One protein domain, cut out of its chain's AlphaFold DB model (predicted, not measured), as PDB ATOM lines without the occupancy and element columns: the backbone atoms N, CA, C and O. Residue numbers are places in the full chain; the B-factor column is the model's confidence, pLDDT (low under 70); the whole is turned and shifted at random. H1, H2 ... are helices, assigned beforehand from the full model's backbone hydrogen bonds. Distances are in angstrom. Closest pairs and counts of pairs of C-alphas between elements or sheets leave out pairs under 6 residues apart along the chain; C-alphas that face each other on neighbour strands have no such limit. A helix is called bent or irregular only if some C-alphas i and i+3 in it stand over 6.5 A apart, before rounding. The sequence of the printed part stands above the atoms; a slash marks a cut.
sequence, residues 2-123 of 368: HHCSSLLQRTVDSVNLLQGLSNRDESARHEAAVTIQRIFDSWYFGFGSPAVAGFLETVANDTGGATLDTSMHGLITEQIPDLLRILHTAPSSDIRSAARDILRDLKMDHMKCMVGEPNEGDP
ATOM      1  N   HIS A   2     197.827 280.156 -21.534       29.83
ATOM      2  CA  HIS A   2     199.126 280.869 -21.554       29.83
ATOM      3  C   HIS A   2     199.985 280.709 -22.832       29.83
ATOM      4  O   HIS A   2     201.059 281.291 -22.912       29.83
ATOM      5  N   HIS A   3     199.524 279.986 -23.856       39.47
ATOM      6  CA  HIS A   3     200.427 279.306 -24.805       39.47
ATOM      7  C   HIS A   3     200.833 280.075 -26.087       39.47
ATOM      8  O   HIS A   3     201.258 279.477 -27.066       39.47
ATOM      9  N   CYS A   4     200.637 281.395 -26.140       46.22
ATOM     10  CA  CYS A   4     201.124 282.241 -27.251       46.22
ATOM     11  C   CYS A   4     201.688 283.585 -26.753       46.22
ATOM     12  O   CYS A   4     201.948 284.498 -27.534       46.22
ATOM     13  N   SER A   5     201.839 283.720 -25.429       56.53
ATOM     14  CA  SER A   5     202.208 284.970 -24.760       56.53
ATOM     15  C   SER A   5     203.714 285.229 -24.770       56.53
ATOM     16  O   SER A   5     204.124 286.373 -24.600       56.53
ATOM     17  N   SER A   6     204.535 284.195 -24.964       69.50
ATOM     18  CA  SER A   6     205.991 284.283 -24.827       69.50
ATOM     19  C   SER A   6     206.619 285.163 -25.909       69.50
ATOM     20  O   SER A   6     207.338 286.097 -25.577       69.50
ATOM     21  N   LEU A   7     206.282 284.954 -27.191       79.69
ATOM     22  CA  LEU A   7     206.828 285.747 -28.306       79.69
ATOM     23  C   LEU A   7     206.489 287.244 -28.192       79.69
ATOM     24  O   LEU A   7     207.329 288.090 -28.484       79.69
ATOM     25  N   LEU A   8     205.268 287.571 -27.763       77.12
ATOM     26  CA  LEU A   8     204.792 288.956 -27.644       77.12
ATOM     27  C   LEU A   8     205.439 289.720 -26.477       77.12
ATOM     28  O   LEU A   8     205.337 290.943 -26.425       77.12
ATOM     29  N   GLN A   9     206.091 289.010 -25.555       80.69
ATOM     30  CA  GLN A   9     206.820 289.587 -24.425       80.69
ATOM     31  C   GLN A   9     208.317 289.754 -24.708       80.69
ATOM     32  O   GLN A   9     209.017 290.366 -23.904       80.69
ATOM     33  N   ARG A  10     208.816 289.237 -25.840       83.81
ATOM     34  CA  ARG A  10     210.243 289.284 -26.171       83.81
ATOM     35  C   ARG A  10     210.671 290.680 -26.605       83.81
ATOM     36  O   ARG A  10     209.980 291.356 -27.369       83.81
ATOM     37  N   THR A  11     211.863 291.073 -26.176       87.12
ATOM     38  CA  THR A  11     212.526 292.290 -26.651       87.12
ATOM     39  C   THR A  11     213.166 292.070 -28.022       87.12
ATOM     40  O   THR A  11     213.396 290.936 -28.456       87.12
ATOM     41  N   VAL A  12     213.495 293.168 -28.708       88.81
ATOM     42  CA  VAL A  12     214.226 293.141 -29.988       88.81
ATOM     43  C   VAL A  12     215.559 292.403 -29.841       88.81
ATOM     44  O   VAL A  12     215.867 291.529 -30.651       88.81
ATOM     45  N   ASP A  13     216.308 292.703 -28.776       87.56
ATOM     46  CA  ASP A  13     217.605 292.078 -28.493       87.56
ATOM     47  C   ASP A  13     217.471 290.575 -28.277       87.56
ATOM     48  O   ASP A  13     218.261 289.794 -28.802       87.56
ATOM     49  N   SER A  14     216.425 290.154 -27.563       88.94
ATOM     50  CA  SER A  14     216.160 288.739 -27.361       88.94
ATOM     51  C   SER A  14     215.854 288.024 -28.679       88.94
ATOM     52  O   SER A  14     216.467 286.999 -28.972       88.94
ATOM     53  N   VAL A  15     214.937 288.548 -29.502       89.38
ATOM     54  CA  VAL A  15     214.557 287.921 -30.786       89.38
ATOM     55  C   VAL A  15     215.749 287.808 -31.745       89.38
ATOM     56  O   VAL A  15     215.816 286.850 -32.526       89.38
ATOM     57  N   ASN A  16     216.680 288.764 -31.670       91.69
ATOM     58  CA  ASN A  16     217.859 288.859 -32.528       91.69
ATOM     59  C   ASN A  16     219.130 288.226 -31.927       91.69
ATOM     60  O   ASN A  16     220.141 288.153 -32.625       91.69
ATOM     61  N   LEU A  17     219.099 287.709 -30.692       92.81
ATOM     62  CA  LEU A  17     220.274 287.170 -29.990       92.81
ATOM     63  C   LEU A  17     221.050 286.137 -30.824       92.81
ATOM     64  O   LEU A  17     222.275 286.176 -30.910       92.81
ATOM     65  N   LEU A  18     220.326 285.217 -31.463       92.88
ATOM     66  CA  LEU A  18     220.904 284.116 -32.239       92.88
ATOM     67  C   LEU A  18     221.121 284.466 -33.721       92.88
ATOM     68  O   LEU A  18     221.549 283.616 -34.504       92.88
ATOM     69  N   GLN A  19     220.846 285.708 -34.137       91.94
ATOM     70  CA  GLN A  19     220.903 286.121 -35.542       91.94
ATOM     71  C   GLN A  19     222.311 285.976 -36.139       91.94
ATOM     72  O   GLN A  19     222.440 285.650 -37.320       91.94
ATOM     73  N   GLY A  20     223.364 286.128 -35.326       91.44
ATOM     74  CA  GLY A  20     224.759 285.964 -35.755       91.44
ATOM     75  C   GLY A  20     225.081 284.578 -36.336       91.44
ATOM     76  O   GLY A  20     225.911 284.469 -37.238       91.44
ATOM     77  N   LEU A  21     224.344 283.534 -35.935       92.50
ATOM     78  CA  LEU A  21     224.456 282.180 -36.502       92.50
ATOM     79  C   LEU A  21     223.978 282.090 -37.962       92.50
ATOM     80  O   LEU A  21     224.134 281.065 -38.622       92.50
ATOM     81  N   SER A  22     223.388 283.162 -38.481       92.69
ATOM     82  CA  SER A  22     222.889 283.258 -39.853       92.69
ATOM     83  C   SER A  22     223.868 283.973 -40.780       92.69
ATOM     84  O   SER A  22     223.542 284.216 -41.936       92.69
ATOM     85  N   ASN A  23     225.074 284.315 -40.313       93.31
ATOM     86  CA  ASN A  23     226.067 284.968 -41.159       93.31
ATOM     87  C   ASN A  23     226.502 284.049 -42.319       93.31
ATOM     88  O   ASN A  23     226.604 282.830 -42.172       93.31
ATOM     89  N   ARG A  24     226.763 284.626 -43.493       93.00
ATOM     90  CA  ARG A  24     227.214 283.874 -44.671       93.00
ATOM     91  C   ARG A  24     228.659 283.395 -44.512       93.00
ATOM     92  O   ARG A  24     228.980 282.293 -44.961       93.00
ATOM     93  N   ASP A  25     229.498 284.183 -43.844       93.38
ATOM     94  CA  ASP A  25     230.879 283.815 -43.533       93.38
ATOM     95  C   ASP A  25     230.953 282.849 -42.341       93.38
ATOM     96  O   ASP A  25     230.331 283.064 -41.303       93.38
ATOM     97  N   GLU A  26     231.713 281.767 -42.504       91.25
ATOM     98  CA  GLU A  26     231.879 280.725 -41.487       91.25
ATOM     99  C   GLU A  26     232.669 281.221 -40.277       91.25
ATOM    100  O   GLU A  26     232.304 280.908 -39.145       91.25
ATOM    101  N   SER A  27     233.683 282.062 -40.498       93.56
ATOM    102  CA  SER A  27     234.492 282.616 -39.407       93.56
ATOM    103  C   SER A  27     233.647 283.536 -38.526       93.56
ATOM    104  O   SER A  27     233.633 283.387 -37.304       93.56
ATOM    105  N   ALA A  28     232.856 284.418 -39.146       94.31
ATOM    106  CA  ALA A  28     231.909 285.274 -38.436       94.31
ATOM    107  C   ALA A  28     230.815 284.480 -37.693       94.31
ATOM    108  O   ALA A  28     230.444 284.848 -36.578       94.31
ATOM    109  N   ARG A  29     230.300 283.378 -38.267       93.69
ATOM    110  CA  ARG A  29     229.358 282.493 -37.551       93.69
ATOM    111  C   ARG A  29     230.002 281.839 -36.336       93.69
ATOM    112  O   ARG A  29     229.358 281.749 -35.295       93.69
ATOM    113  N   HIS A  30     231.247 281.385 -36.461       93.50
ATOM    114  CA  HIS A  30     231.983 280.784 -35.354       93.50
ATOM    115  C   HIS A  30     232.211 281.791 -34.217       93.50
ATOM    116  O   HIS A  30     231.926 281.485 -33.061       93.50
ATOM    117  N   GLU A  31     232.630 283.018 -34.536       95.12
ATOM    118  CA  GLU A  31     232.773 284.097 -33.551       95.12
ATOM    119  C   GLU A  31     231.438 284.426 -32.860       95.12
ATOM    120  O   GLU A  31     231.383 284.588 -31.636       95.12
ATOM    121  N   ALA A  32     230.343 284.462 -33.625       94.44
ATOM    122  CA  ALA A  32     229.005 284.652 -33.078       94.44
ATOM    123  C   ALA A  32     228.606 283.507 -32.136       94.44
ATOM    124  O   ALA A  32     228.099 283.774 -31.052       94.44
ATOM    125  N   ALA A  33     228.872 282.251 -32.505       93.88
ATOM    126  CA  ALA A  33     228.597 281.088 -31.663       93.88
ATOM    127  C   ALA A  33     229.359 281.149 -30.330       93.88
ATOM    128  O   ALA A  33     228.753 280.981 -29.276       93.88
ATOM    129  N   VAL A  34     230.657 281.478 -30.360       93.19
ATOM    130  CA  VAL A  34     231.476 281.667 -29.147       93.19
ATOM    131  C   VAL A  34     230.939 282.816 -28.287       93.19
ATOM    132  O   VAL A  34     230.866 282.707 -27.062       93.19
ATOM    133  N   THR A  35     230.528 283.917 -28.917       93.56
ATOM    134  CA  THR A  35     229.934 285.065 -28.220       93.56
ATOM    135  C   THR A  35     228.623 284.686 -27.539       93.56
ATOM    136  O   THR A  35     228.436 285.019 -26.370       93.56
ATOM    137  N   ILE A  36     227.744 283.968 -28.242       93.38
ATOM    138  CA  ILE A  36     226.476 283.469 -27.709       93.38
ATOM    139  C   ILE A  36     226.745 282.522 -26.540       93.38
ATOM    140  O   ILE A  36     226.200 282.749 -25.466       93.38
ATOM    141  N   GLN A  37     227.633 281.537 -26.693       90.50
ATOM    142  CA  GLN A  37     228.009 280.630 -25.604       90.50
ATOM    143  C   GLN A  37     228.444 281.408 -24.356       90.50
ATOM    144  O   GLN A  37     227.898 281.205 -23.279       90.50
ATOM    145  N   ARG A  38     229.339 282.391 -24.511       89.06
ATOM    146  CA  ARG A  38     229.795 283.231 -23.395       89.06
ATOM    147  C   ARG A  38     228.653 284.008 -22.733       89.06
ATOM    148  O   ARG A  38     228.696 284.226 -21.524       89.06
ATOM    149  N   ILE A  39     227.662 284.464 -23.503       88.81
ATOM    150  CA  ILE A  39     226.462 285.124 -22.964       88.81
ATOM    151  C   ILE A  39     225.667 284.138 -22.104       88.81
ATOM    152  O   ILE A  39     225.345 284.475 -20.968       88.81
ATOM    153  N   PHE A  40     225.410 282.925 -22.601       87.19
ATOM    154  CA  PHE A  40     224.707 281.883 -21.846       87.19
ATOM    155  C   PHE A  40     225.477 281.473 -20.586       87.19
ATOM    156  O   PHE A  40     224.882 281.430 -19.513       87.19
ATOM    157  N   ASP A  41     226.795 281.283 -20.679       83.62
ATOM    158  CA  ASP A  41     227.653 280.994 -19.526       83.62
ATOM    159  C   ASP A  41     227.581 282.124 -18.489       83.62
ATOM    160  O   ASP A  41     227.442 281.873 -17.296       83.62
ATOM    161  N   SER A  42     227.619 283.386 -18.934       83.38
ATOM    162  CA  SER A  42     227.520 284.554 -18.045       83.38
ATOM    163  C   SER A  42     226.142 284.655 -17.390       83.38
ATOM    164  O   SER A  42     226.035 285.017 -16.220       83.38
ATOM    165  N   TRP A  43     225.080 284.337 -18.133       84.06
ATOM    166  CA  TRP A  43     223.715 284.279 -17.615       84.06
ATOM    167  C   TRP A  43     223.508 283.129 -16.644       84.06
ATOM    168  O   TRP A  43     222.679 283.252 -15.757       84.06
ATOM    169  N   TYR A  44     224.230 282.028 -16.800       77.19
ATOM    170  CA  TYR A  44     224.044 280.836 -15.992       77.19
ATOM    171  C   TYR A  44     224.923 280.825 -14.735       77.19
ATOM    172  O   TYR A  44     224.429 280.624 -13.630       77.19
ATOM    173  N   PHE A  45     226.223 281.096 -14.881       75.06
ATOM    174  CA  PHE A  45     227.185 281.127 -13.774       75.06
ATOM    175  C   PHE A  45     227.235 282.481 -13.049       75.06
ATOM    176  O   PHE A  45     227.878 282.599 -12.004       75.06
ATOM    177  N   GLY A  46     226.551 283.494 -13.586       66.69
ATOM    178  CA  GLY A  46     226.627 284.870 -13.117       66.69
ATOM    179  C   GLY A  46     227.908 285.570 -13.580       66.69
ATOM    180  O   GLY A  46     228.890 284.960 -14.008       66.69
ATOM    181  N   PHE A  47     227.915 286.898 -13.488       60.88
ATOM    182  CA  PHE A  47     229.107 287.676 -13.796       60.88
ATOM    183  C   PHE A  47     230.126 287.539 -12.660       60.88
ATOM    184  O   PHE A  47     229.919 288.061 -11.563       60.88
ATOM    185  N   GLY A  48     231.262 286.894 -12.924       52.50
ATOM    186  CA  GLY A  48     232.453 287.120 -12.106       52.50
ATOM    187  C   GLY A  48     232.770 288.620 -12.090       52.50
ATOM    188  O   GLY A  48     232.703 289.276 -13.128       52.50
ATOM    189  N   SER A  49     233.051 289.190 -10.917       40.56
ATOM    190  CA  SER A  49     233.259 290.636 -10.782       40.56
ATOM    191  C   SER A  49     234.355 291.168 -11.727       40.56
ATOM    192  O   SER A  49     235.455 290.609 -11.722       40.56
ATOM    193  N   PRO A  50     234.129 292.288 -12.451       48.06
ATOM    194  CA  PRO A  50     232.905 293.088 -12.520       48.06
ATOM    195  C   PRO A  50     232.015 292.702 -13.714       48.06
ATOM    196  O   PRO A  50     232.495 292.375 -14.799       48.06
ATOM    197  N   ALA A  51     230.701 292.810 -13.520       47.88
ATOM    198  CA  ALA A  51     229.720 292.578 -14.568       47.88
ATOM    199  C   ALA A  51     229.873 293.563 -15.736       47.88
ATOM    200  O   ALA A  51     230.176 294.742 -15.540       47.88
ATOM    201  N   VAL A  52     229.662 293.075 -16.962       47.31
ATOM    202  CA  VAL A  52     229.732 293.883 -18.186       47.31
ATOM    203  C   VAL A  52     228.618 294.936 -18.139       47.31
ATOM    204  O   VAL A  52     227.452 294.642 -18.392       47.31
ATOM    205  N   ALA A  53     228.994 296.165 -17.781       48.25
ATOM    206  CA  ALA A  53     228.093 297.256 -17.402       48.25
ATOM    207  C   ALA A  53     227.037 297.627 -18.463       48.25
ATOM    208  O   ALA A  53     225.953 298.070 -18.105       48.25
ATOM    209  N   GLY A  54     227.313 297.398 -19.752       51.72
ATOM    210  CA  GLY A  54     226.421 297.827 -20.834       51.72
ATOM    211  C   GLY A  54     225.117 297.031 -20.975       51.72
ATOM    212  O   GLY A  54     224.130 297.594 -21.425       51.72
ATOM    213  N   PHE A  55     225.089 295.745 -20.596       47.84
ATOM    214  CA  PHE A  55     223.890 294.898 -20.754       47.84
ATOM    215  C   PHE A  55     222.971 294.942 -19.522       47.84
ATOM    216  O   PHE A  55     221.751 294.870 -19.639       47.84
ATOM    217  N   LEU A  56     223.547 295.103 -18.325       51.06
ATOM    218  CA  LEU A  56     222.770 295.199 -17.086       51.06
ATOM    219  C   LEU A  56     222.030 296.532 -16.945       51.06
ATOM    220  O   LEU A  56     220.977 296.550 -16.320       51.06
ATOM    221  N   GLU A  57     222.524 297.631 -17.528       51.75
ATOM    222  CA  GLU A  57     221.820 298.924 -17.495       51.75
ATOM    223  C   GLU A  57     220.467 298.876 -18.217       51.75
ATOM    224  O   GLU A  57     219.497 299.469 -17.748       51.75
ATOM    225  N   THR A  58     220.371 298.138 -19.325       51.25
ATOM    226  CA  THR A  58     219.124 298.001 -20.089       51.25
ATOM    227  C   THR A  58     218.099 297.170 -19.321       51.25
ATOM    228  O   THR A  58     216.942 297.557 -19.226       51.25
ATOM    229  N   VAL A  59     218.541 296.075 -18.697       51.44
ATOM    230  CA  VAL A  59     217.670 295.154 -17.950       51.44
ATOM    231  C   VAL A  59     217.256 295.718 -16.582       51.44
ATOM    232  O   VAL A  59     216.112 295.552 -16.162       51.44
ATOM    233  N   ALA A  60     218.156 296.417 -15.882       49.66
ATOM    234  CA  ALA A  60     217.875 297.004 -14.571       49.66
ATOM    235  C   ALA A  60     216.884 298.180 -14.640       49.66
ATOM    236  O   ALA A  60     216.114 298.384 -13.697       49.66
ATOM    237  N   ASN A  61     216.872 298.923 -15.754       52.66
ATOM    238  CA  ASN A  61     215.900 299.996 -15.986       52.66
ATOM    239  C   ASN A  61     214.455 299.473 -16.063       52.66
ATOM    240  O   ASN A  61     213.540 300.176 -15.635       52.66
ATOM    241  N   ASP A  62     214.252 298.232 -16.510       52.16
ATOM    242  CA  ASP A  62     212.920 297.633 -16.645       52.16
ATOM    243  C   ASP A  62     212.357 297.079 -15.320       52.16
ATOM    244  O   ASP A  62     211.146 296.898 -15.191       52.16
ATOM    245  N   THR A  63     213.199 296.825 -14.306       50.09
ATOM    246  CA  THR A  63     212.789 296.125 -13.065       50.09
ATOM    247  C   THR A  63     212.759 296.983 -11.798       50.09
ATOM    248  O   THR A  63     212.506 296.465 -10.709       50.09
ATOM    249  N   GLY A  64     212.996 298.295 -11.895       50.22
ATOM    250  CA  GLY A  64     212.843 299.210 -10.755       50.22
ATOM    251  C   GLY A  64     213.769 298.920  -9.565       50.22
ATOM    252  O   GLY A  64     213.437 299.270  -8.434       50.22
ATOM    253  N   GLY A  65     214.921 298.281  -9.798       51.25
ATOM    254  CA  GLY A  65     215.962 298.092  -8.781       51.25
ATOM    255  C   GLY A  65     215.738 296.957  -7.772       51.25
ATOM    256  O   GLY A  65     216.387 296.958  -6.727       51.25
ATOM    257  N   ALA A  66     214.863 295.982  -8.044       42.84
ATOM    258  CA  ALA A  66     214.806 294.756  -7.242       42.84
ATOM    259  C   ALA A  66     216.000 293.826  -7.546       42.84
ATOM    260  O   ALA A  66     216.467 293.746  -8.681       42.84
ATOM    261  N   THR A  67     216.495 293.111  -6.530       45.06
ATOM    262  CA  THR A  67     217.578 292.119  -6.657       45.06
ATOM    263  C   THR A  67     217.141 290.991  -7.594       45.06
ATOM    264  O   THR A  67     216.315 290.162  -7.209       45.06
ATOM    265  N   LEU A  68     217.661 291.009  -8.824       49.84
ATOM    266  CA  LEU A  68     217.421 290.001  -9.857       49.84
ATOM    267  C   LEU A  68     217.940 288.626  -9.418       49.84
ATOM    268  O   LEU A  68     218.926 288.535  -8.683       49.84
ATOM    269  N   ASP A  69     217.297 287.568  -9.918       48.59
ATOM    270  CA  ASP A  69     217.933 286.256 -10.039       48.59
ATOM    271  C   ASP A  69     219.296 286.469 -10.720       48.59
ATOM    272  O   ASP A  69     219.366 287.000 -11.830       48.59
ATOM    273  N   THR A  70     220.392 286.190 -10.011       52.31
ATOM    274  CA  THR A  70     221.750 286.447 -10.524       52.31
ATOM    275  C   THR A  70     222.065 285.585 -11.733       52.31
ATOM    276  O   THR A  70     222.915 285.951 -12.545       52.31
ATOM    277  N   SER A  71     221.378 284.450 -11.844       58.31
ATOM    278  CA  SER A  71     221.345 283.654 -13.049       58.31
ATOM    279  C   SER A  71     220.116 284.064 -13.851       58.31
ATOM    280  O   SER A  71     218.979 283.944 -13.412       58.31
ATOM    281  N   MET A  72     220.329 284.607 -15.042       74.62
ATOM    282  CA  MET A  72     219.291 285.137 -15.928       74.62
ATOM    283  C   MET A  72     218.478 283.995 -16.581       74.62
ATOM    284  O   MET A  72     218.299 283.955 -17.798       74.62
ATOM    285  N   HIS A  73     217.986 283.040 -15.786       76.00
ATOM    286  CA  HIS A  73     217.324 281.808 -16.221       76.00
ATOM    287  C   HIS A  73     216.099 282.057 -17.102       76.00
ATOM    288  O   HIS A  73     215.831 281.280 -18.019       76.00
ATOM    289  N   GLY A  74     215.370 283.150 -16.855       77.38
ATOM    290  CA  GLY A  74     214.258 283.574 -17.705       77.38
ATOM    291  C   GLY A  74     214.708 283.852 -19.142       77.38
ATOM    292  O   GLY A  74     214.089 283.344 -20.075       77.38
ATOM    293  N   LEU A  75     215.836 284.555 -19.313       82.06
ATOM    294  CA  LEU A  75     216.415 284.827 -20.632       82.06
ATOM    295  C   LEU A  75     216.878 283.541 -21.311       82.06
ATOM    296  O   LEU A  75     216.643 283.372 -22.500       82.06
ATOM    297  N   ILE A  76     217.489 282.615 -20.565       83.19
ATOM    298  CA  ILE A  76     217.902 281.311 -21.101       83.19
ATOM    299  C   ILE A  76     216.681 280.527 -21.596       83.19
ATOM    300  O   ILE A  76     216.664 280.059 -22.734       83.19
ATOM    301  N   THR A  77     215.647 280.418 -20.757       81.06
ATOM    302  CA  THR A  77     214.414 279.672 -21.057       81.06
ATOM    303  C   THR A  77     213.732 280.204 -22.317       81.06
ATOM    304  O   THR A  77     213.254 279.425 -23.139       81.06
ATOM    305  N   GLU A  78     213.754 281.523 -22.512       83.44
ATOM    306  CA  GLU A  78     213.208 282.197 -23.692       83.44
ATOM    307  C   GLU A  78     213.908 281.794 -25.006       83.44
ATOM    308  O   GLU A  78     213.272 281.783 -26.061       83.44
ATOM    309  N   GLN A  79     215.197 281.428 -24.962       87.81
ATOM    310  CA  GLN A  79     215.962 281.038 -26.156       87.81
ATOM    311  C   GLN A  79     215.900 279.548 -26.484       87.81
ATOM    312  O   GLN A  79     216.214 279.169 -27.614       87.81
ATOM    313  N   ILE A  80     215.522 278.689 -25.530       84.38
ATOM    314  CA  ILE A  80     215.494 277.229 -25.727       84.38
ATOM    315  C   ILE A  80     214.696 276.835 -26.984       84.38
ATOM    316  O   ILE A  80     215.228 276.060 -27.784       84.38
ATOM    317  N   PRO A  81     213.481 277.367 -27.233       83.12
ATOM    318  CA  PRO A  81     212.726 277.029 -28.438       83.12
ATOM    319  C   PRO A  81     213.482 277.379 -29.730       83.12
ATOM    320  O   PRO A  81     213.527 276.574 -30.664       83.12
ATOM    321  N   ASP A  82     214.145 278.538 -29.770       87.44
ATOM    322  CA  ASP A  82     214.921 278.964 -30.935       87.44
ATOM    323  C   ASP A  82     216.149 278.072 -31.161       87.44
ATOM    324  O   ASP A  82     216.422 277.692 -32.301       87.44
ATOM    325  N   LEU A  83     216.863 277.696 -30.093       87.56
ATOM    326  CA  LEU A  83     218.006 276.781 -30.156       87.56
ATOM    327  C   LEU A  83     217.591 275.390 -30.644       87.56
ATOM    328  O   LEU A  83     218.239 274.837 -31.534       87.56
ATOM    329  N   LEU A  84     216.486 274.848 -30.124       82.12
ATOM    330  CA  LEU A  84     215.926 273.569 -30.569       82.12
ATOM    331  C   LEU A  84     215.564 273.617 -32.049       82.12
ATOM    332  O   LEU A  84     215.929 272.735 -32.826       82.12
ATOM    333  N   ARG A  85     214.900 274.686 -32.483       85.44
ATOM    334  CA  ARG A  85     214.607 274.871 -33.899       85.44
ATOM    335  C   ARG A  85     215.879 274.906 -34.740       85.44
ATOM    336  O   ARG A  85     215.918 274.256 -35.784       85.44
ATOM    337  N   ILE A  86     216.894 275.669 -34.339       88.19
ATOM    338  CA  ILE A  86     218.164 275.762 -35.069       88.19
ATOM    339  C   ILE A  86     218.816 274.380 -35.172       88.19
ATOM    340  O   ILE A  86     219.201 273.980 -36.270       88.19
ATOM    341  N   LEU A  87     218.855 273.627 -34.073       84.56
ATOM    342  CA  LEU A  87     219.378 272.263 -34.031       84.56
ATOM    343  C   LEU A  87     218.718 271.350 -35.080       84.56
ATOM    344  O   LEU A  87     219.420 270.589 -35.742       84.56
ATOM    345  N   HIS A  88     217.399 271.451 -35.265       77.44
ATOM    346  CA  HIS A  88     216.651 270.593 -36.190       77.44
ATOM    347  C   HIS A  88     216.579 271.105 -37.636       77.44
ATOM    348  O   HIS A  88     216.461 270.296 -38.549       77.44
ATOM    349  N   THR A  89     216.618 272.422 -37.863       82.12
ATOM    350  CA  THR A  89     216.268 273.023 -39.171       82.12
ATOM    351  C   THR A  89     217.412 273.757 -39.860       82.12
ATOM    352  O   THR A  89     217.298 274.084 -41.043       82.12
ATOM    353  N   ALA A  90     218.509 274.056 -39.155       85.75
ATOM    354  CA  ALA A  90     219.613 274.785 -39.764       85.75
ATOM    355  C   ALA A  90     220.262 273.946 -40.878       85.75
ATOM    356  O   ALA A  90     220.551 272.767 -40.662       85.75
ATOM    357  N   PRO A  91     220.542 274.528 -42.058       85.06
ATOM    358  CA  PRO A  91     221.060 273.773 -43.198       85.06
ATOM    359  C   PRO A  91     222.534 273.368 -43.033       85.06
ATOM    360  O   PRO A  91     222.958 272.342 -43.574       85.06
ATOM    361  N   SER A  92     223.317 274.136 -42.274       85.38
ATOM    362  CA  SER A  92     224.756 273.909 -42.086       85.38
ATOM    363  C   SER A  92     225.048 273.182 -40.764       85.38
ATOM    364  O   SER A  92     224.397 273.437 -39.750       85.38
ATOM    365  N   SER A  93     226.004 272.248 -40.774       85.38
ATOM    366  CA  SER A  93     226.324 271.400 -39.614       85.38
ATOM    367  C   SER A  93     226.992 272.157 -38.472       85.38
ATOM    368  O   SER A  93     226.697 271.866 -37.322       85.38
ATOM    369  N   ASP A  94     227.841 273.137 -38.779       87.38
ATOM    370  CA  ASP A  94     228.475 274.043 -37.815       87.38
ATOM    371  C   ASP A  94     227.436 274.761 -36.940       87.38
ATOM    372  O   ASP A  94     227.556 274.786 -35.719       87.38
ATOM    373  N   ILE A  95     226.363 275.260 -37.560       89.19
ATOM    374  CA  ILE A  95     225.262 275.952 -36.876       89.19
ATOM    375  C   ILE A  95     224.504 274.995 -35.946       89.19
ATOM    376  O   ILE A  95     224.171 275.352 -34.815       89.19
ATOM    377  N   ARG A  96     224.232 273.768 -36.412       88.00
ATOM    378  CA  ARG A  96     223.560 272.742 -35.599       88.00
ATOM    379  C   ARG A  96     224.425 272.305 -34.420       88.00
ATOM    380  O   ARG A  96     223.894 272.142 -33.326       88.00
ATOM    381  N   SER A  97     225.730 272.134 -34.630       87.00
ATOM    382  CA  SER A  97     226.679 271.803 -33.563       87.00
ATOM    383  C   SER A  97     226.742 272.911 -32.516       87.00
ATOM    384  O   SER A  97     226.580 272.615 -31.344       87.00
ATOM    385  N   ALA A  98     226.830 274.181 -32.925       89.88
ATOM    386  CA  ALA A  98     226.813 275.305 -31.987       89.88
ATOM    387  C   ALA A  98     225.550 275.316 -31.104       89.88
ATOM    388  O   ALA A  98     225.643 275.448 -29.888       89.88
ATOM    389  N   ALA A  99     224.364 275.120 -31.694       89.38
ATOM    390  CA  ALA A  99     223.124 275.031 -30.922       89.38
ATOM    391  C   ALA A  99     223.096 273.805 -29.990       89.38
ATOM    392  O   ALA A  99     222.585 273.889 -28.874       89.38
ATOM    393  N   ARG A 100     223.648 272.670 -30.439       86.19
ATOM    394  CA  ARG A 100     223.765 271.440 -29.642       86.19
ATOM    395  C   ARG A 100     224.660 271.640 -28.426       86.19
ATOM    396  O   ARG A 100     224.288 271.192 -27.346       86.19
ATOM    397  N   ASP A 101     225.805 272.282 -28.611       87.62
ATOM    398  CA  ASP A 101     226.790 272.500 -27.555       87.62
ATOM    399  C   ASP A 101     226.199 273.409 -26.465       87.62
ATOM    400  O   ASP A 101     226.144 272.995 -25.308       87.62
ATOM    401  N   ILE A 102     225.572 274.531 -26.854       86.88
ATOM    402  CA  ILE A 102     224.846 275.416 -25.922       86.88
ATOM    403  C   ILE A 102     223.772 274.635 -25.146       86.88
ATOM    404  O   ILE A 102     223.675 274.730 -23.924       86.88
ATOM    405  N   LEU A 103     222.946 273.835 -25.832       83.44
ATOM    406  CA  LEU A 103     221.882 273.061 -25.181       83.44
ATOM    407  C   LEU A 103     222.418 271.973 -24.238       83.44
ATOM    408  O   LEU A 103     221.754 271.647 -23.254       83.44
ATOM    409  N   ARG A 104     223.585 271.386 -24.529       82.81
ATOM    410  CA  ARG A 104     224.226 270.388 -23.661       82.81
ATOM    411  C   ARG A 104     224.759 271.016 -22.384       82.81
ATOM    412  O   ARG A 104     224.548 270.436 -21.322       82.81
ATOM    413  N   ASP A 105     225.353 272.199 -22.474       77.94
ATOM    414  CA  ASP A 105     225.838 272.931 -21.302       77.94
ATOM    415  C   ASP A 105     224.685 273.331 -20.369       77.94
ATOM    416  O   ASP A 105     224.809 273.264 -19.147       77.94
ATOM    417  N   LEU A 106     223.505 273.622 -20.929       73.31
ATOM    418  CA  LEU A 106     222.296 273.898 -20.147       73.31
ATOM    419  C   LEU A 106     221.723 272.673 -19.409       73.31
ATOM    420  O   LEU A 106     221.035 272.854 -18.410       73.31
ATOM    421  N   LYS A 107     222.004 271.433 -19.847       64.19
ATOM    422  CA  LYS A 107     221.490 270.181 -19.235       64.19
ATOM    423  C   LYS A 107     222.151 269.799 -17.897       64.19
ATOM    424  O   LYS A 107     221.877 268.714 -17.378       64.19
ATOM    425  N   MET A 108     223.003 270.645 -17.326       54.75
ATOM    426  CA  MET A 108     223.504 270.495 -15.953       54.75
ATOM    427  C   MET A 108     222.330 270.335 -14.955       54.75
ATOM    428  O   MET A 108     221.252 270.884 -15.167       54.75
ATOM    429  N   ASP A 109     222.527 269.561 -13.877       46.75
ATOM    430  CA  ASP A 109     221.496 268.842 -13.086       46.75
ATOM    431  C   ASP A 109     220.205 269.590 -12.666       46.75
ATOM    432  O   ASP A 109     219.216 268.938 -12.325       46.75
ATOM    433  N   HIS A 110     220.176 270.924 -12.700       51.16
ATOM    434  CA  HIS A 110     219.049 271.768 -12.292       51.16
ATOM    435  C   HIS A 110     218.220 272.371 -13.444       51.16
ATOM    436  O   HIS A 110     217.117 272.847 -13.184       51.16
ATOM    437  N   MET A 111     218.678 272.309 -14.701       50.50
ATOM    438  CA  MET A 111     217.934 272.768 -15.888       50.50
ATOM    439  C   MET A 111     217.813 271.653 -16.936       50.50
ATOM    440  O   MET A 111     218.351 271.700 -18.039       50.50
ATOM    441  N   LYS A 112     217.069 270.594 -16.607       50.75
ATOM    442  CA  LYS A 112     216.824 269.506 -17.563       50.75
ATOM    443  C   LYS A 112     215.872 269.963 -18.673       50.75
ATOM    444  O   LYS A 112     214.656 269.935 -18.509       50.75
ATOM    445  N   CYS A 113     216.423 270.308 -19.834       48.66
ATOM    446  CA  CYS A 113     215.659 270.386 -21.075       48.66
ATOM    447  C   CYS A 113     215.343 268.954 -21.555       48.66
ATOM    448  O   CYS A 113     216.230 268.231 -22.021       48.66
ATOM    449  N   MET A 114     214.088 268.519 -21.396       44.47
ATOM    450  CA  MET A 114     213.613 267.209 -21.854       44.47
ATOM    451  C   MET A 114     213.245 267.258 -23.340       44.47
ATOM    452  O   MET A 114     212.073 267.261 -23.696       44.47
ATOM    453  N   VAL A 115     214.248 267.299 -24.216       45.97
ATOM    454  CA  VAL A 115     214.056 267.052 -25.651       45.97
ATOM    455  C   VAL A 115     215.132 266.082 -26.129       45.97
ATOM    456  O   VAL A 115     216.323 266.277 -25.866       45.97
ATOM    457  N   GLY A 116     214.696 264.993 -26.771       46.56
ATOM    458  CA  GLY A 116     215.584 263.987 -27.351       46.56
ATOM    459  C   GLY A 116     216.473 264.618 -28.418       46.56
ATOM    460  O   GLY A 116     215.983 265.338 -29.286       46.56
ATOM    461  N   GLU A 117     217.782 264.386 -28.330       47.62
ATOM    462  CA  GLU A 117     218.715 264.857 -29.354       47.62
ATOM    463  C   GLU A 117     218.408 264.139 -30.676       47.62
ATOM    464  O   GLU A 117     218.243 262.915 -30.660       47.62
ATOM    465  N   PRO A 118     218.329 264.854 -31.813       48.50
ATOM    466  CA  PRO A 118     218.236 264.196 -33.105       48.50
ATOM    467  C   PRO A 118     219.496 263.353 -33.333       48.50
ATOM    468  O   PRO A 118     220.618 263.826 -33.114       48.50
ATOM    469  N   ASN A 119     219.315 262.109 -33.773       46.72
ATOM    470  CA  ASN A 119     220.421 261.236 -34.149       46.72
ATOM    471  C   ASN A 119     221.173 261.841 -35.345       46.72
ATOM    472  O   ASN A 119     220.588 262.525 -36.180       46.72
ATOM    473  N   GLU A 120     222.469 261.543 -35.490       43.72
ATOM    474  CA  GLU A 120     223.278 262.025 -36.628       43.72
ATOM    475  C   GLU A 120     222.731 261.604 -38.007       43.72
ATOM    476  O   GLU A 120     223.093 262.207 -39.015       43.72
ATOM    477  N   GLY A 121     221.849 260.597 -38.050       40.78
ATOM    478  CA  GLY A 121     221.157 260.127 -39.252       40.78
ATOM    479  C   GLY A 121     219.723 260.637 -39.429       40.78
ATOM    480  O   GLY A 121     219.078 260.243 -40.401       40.78
ATOM    481  N   ASP A 122     219.210 261.473 -38.522       41.94
ATOM    482  CA  ASP A 122     217.863 262.023 -38.663       41.94
ATOM    483  C   ASP A 122     217.826 263.031 -39.824       41.94
ATOM    484  O   ASP A 122     218.735 263.852 -39.991       41.94
ATOM    485  N   PRO A 123     216.788 262.979 -40.669       42.16
ATOM    486  CA  PRO A 123     216.701 263.819 -41.849       42.16
ATOM    487  C   PRO A 123     216.608 265.299 -41.475       42.16
ATOM    488  O   PRO A 123     215.717 265.718 -40.740       42.16
TER     489      PRO A 123
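Overview. This is residues 2 to 123 of the 368 residues of an uncharacterized protein of Schistosoma mattheei (UniProt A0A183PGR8). What shape do these backbone atoms make? H4, H6 and H7 form a bundle of three helices running up and down, each against the one before it in the chain, while the short H1, H2 and H3 lead in beside it. H5 and its loop lie away from the bundle, where residues 53 to 58 and 61 to 67 stick out, and the last stretch, residues 107 to 123, is a tail with no named element. What is it made of? The 122 printed residues include seven named helices, H1 to H7 in chain order, and no named strand: the class is all helix. How large is it? It is compact, with a radius of gyration of the C-alphas of 15.3 A, and spans 49 by 35 by 29 A.

Arrangement. Where do the first helices stand? H1, residues 5 to 8, and H2, residues 12 to 16, are each close to but not clearly touching H6, residues 73 to 89; the closest C-alphas are Ser 6 and Glu 78, 7.6 A, and Ser 14 and Leu 75, 7.8 A. H3, residues 19 to 22, touches residues 28 to 33 of H4, residues 26 to 45, with the C-alphas of Leu 21 and Arg 29 closest at 5.0 A. How do the long helices meet? The hub H4 touches H7, residues 93 to 106, the same way at a shallow tilt of 7 degrees, closest at C-alphas 33 and 98, 6.1 A. H4 with residues 40 to 44 touches H6 with residues 73 to 76, opposite ways at a shallow tilt of 33 degrees, only just short of steep; C-alphas 44 and 73 are closest, 6.8 A. H6 and H7 are a helical hairpin at a shallow tilt of 32 degrees, closest at C-alphas 87 and 96, 4.5 A. What of H5 and the backbones? H5, residues 53 to 62, touches no helix; 2 of its 6 O i to N i+4 pairs and 2 of its 7 O i to N i+3 pairs are within hydrogen-bond range. Each O i to N i+4 pair is within range in H2, H4 and H7, and 11 of 13 in H6; H1 and H3 are too short for such a pair.

Along the chain. Where do the helices begin and end? H1 begins at C-alpha 5, (202.208, 284.970, -24.760), and H7 ends at C-alpha 106, (222.296, 273.898, -20.147). How long are they? H4 is 28.1 A, H6 24.6 A, H7 20.0 A and H5 15.2 A. Is any irregular? H6 is, with C-alphas 78 and 81 7.0 A apart and a kink of 32 degrees near residue 81.

Size, cuts and confidence. How far does it reach? The two C-alphas farthest apart, those of Gly 64 and Gly 121, are 49.1 A apart. Are there cuts or long links? The printed part has no cut, and no link is long. Where is confidence low? The pLDDT is under 70 in residues 2 to 6, 46 to 71 and 107 to 123.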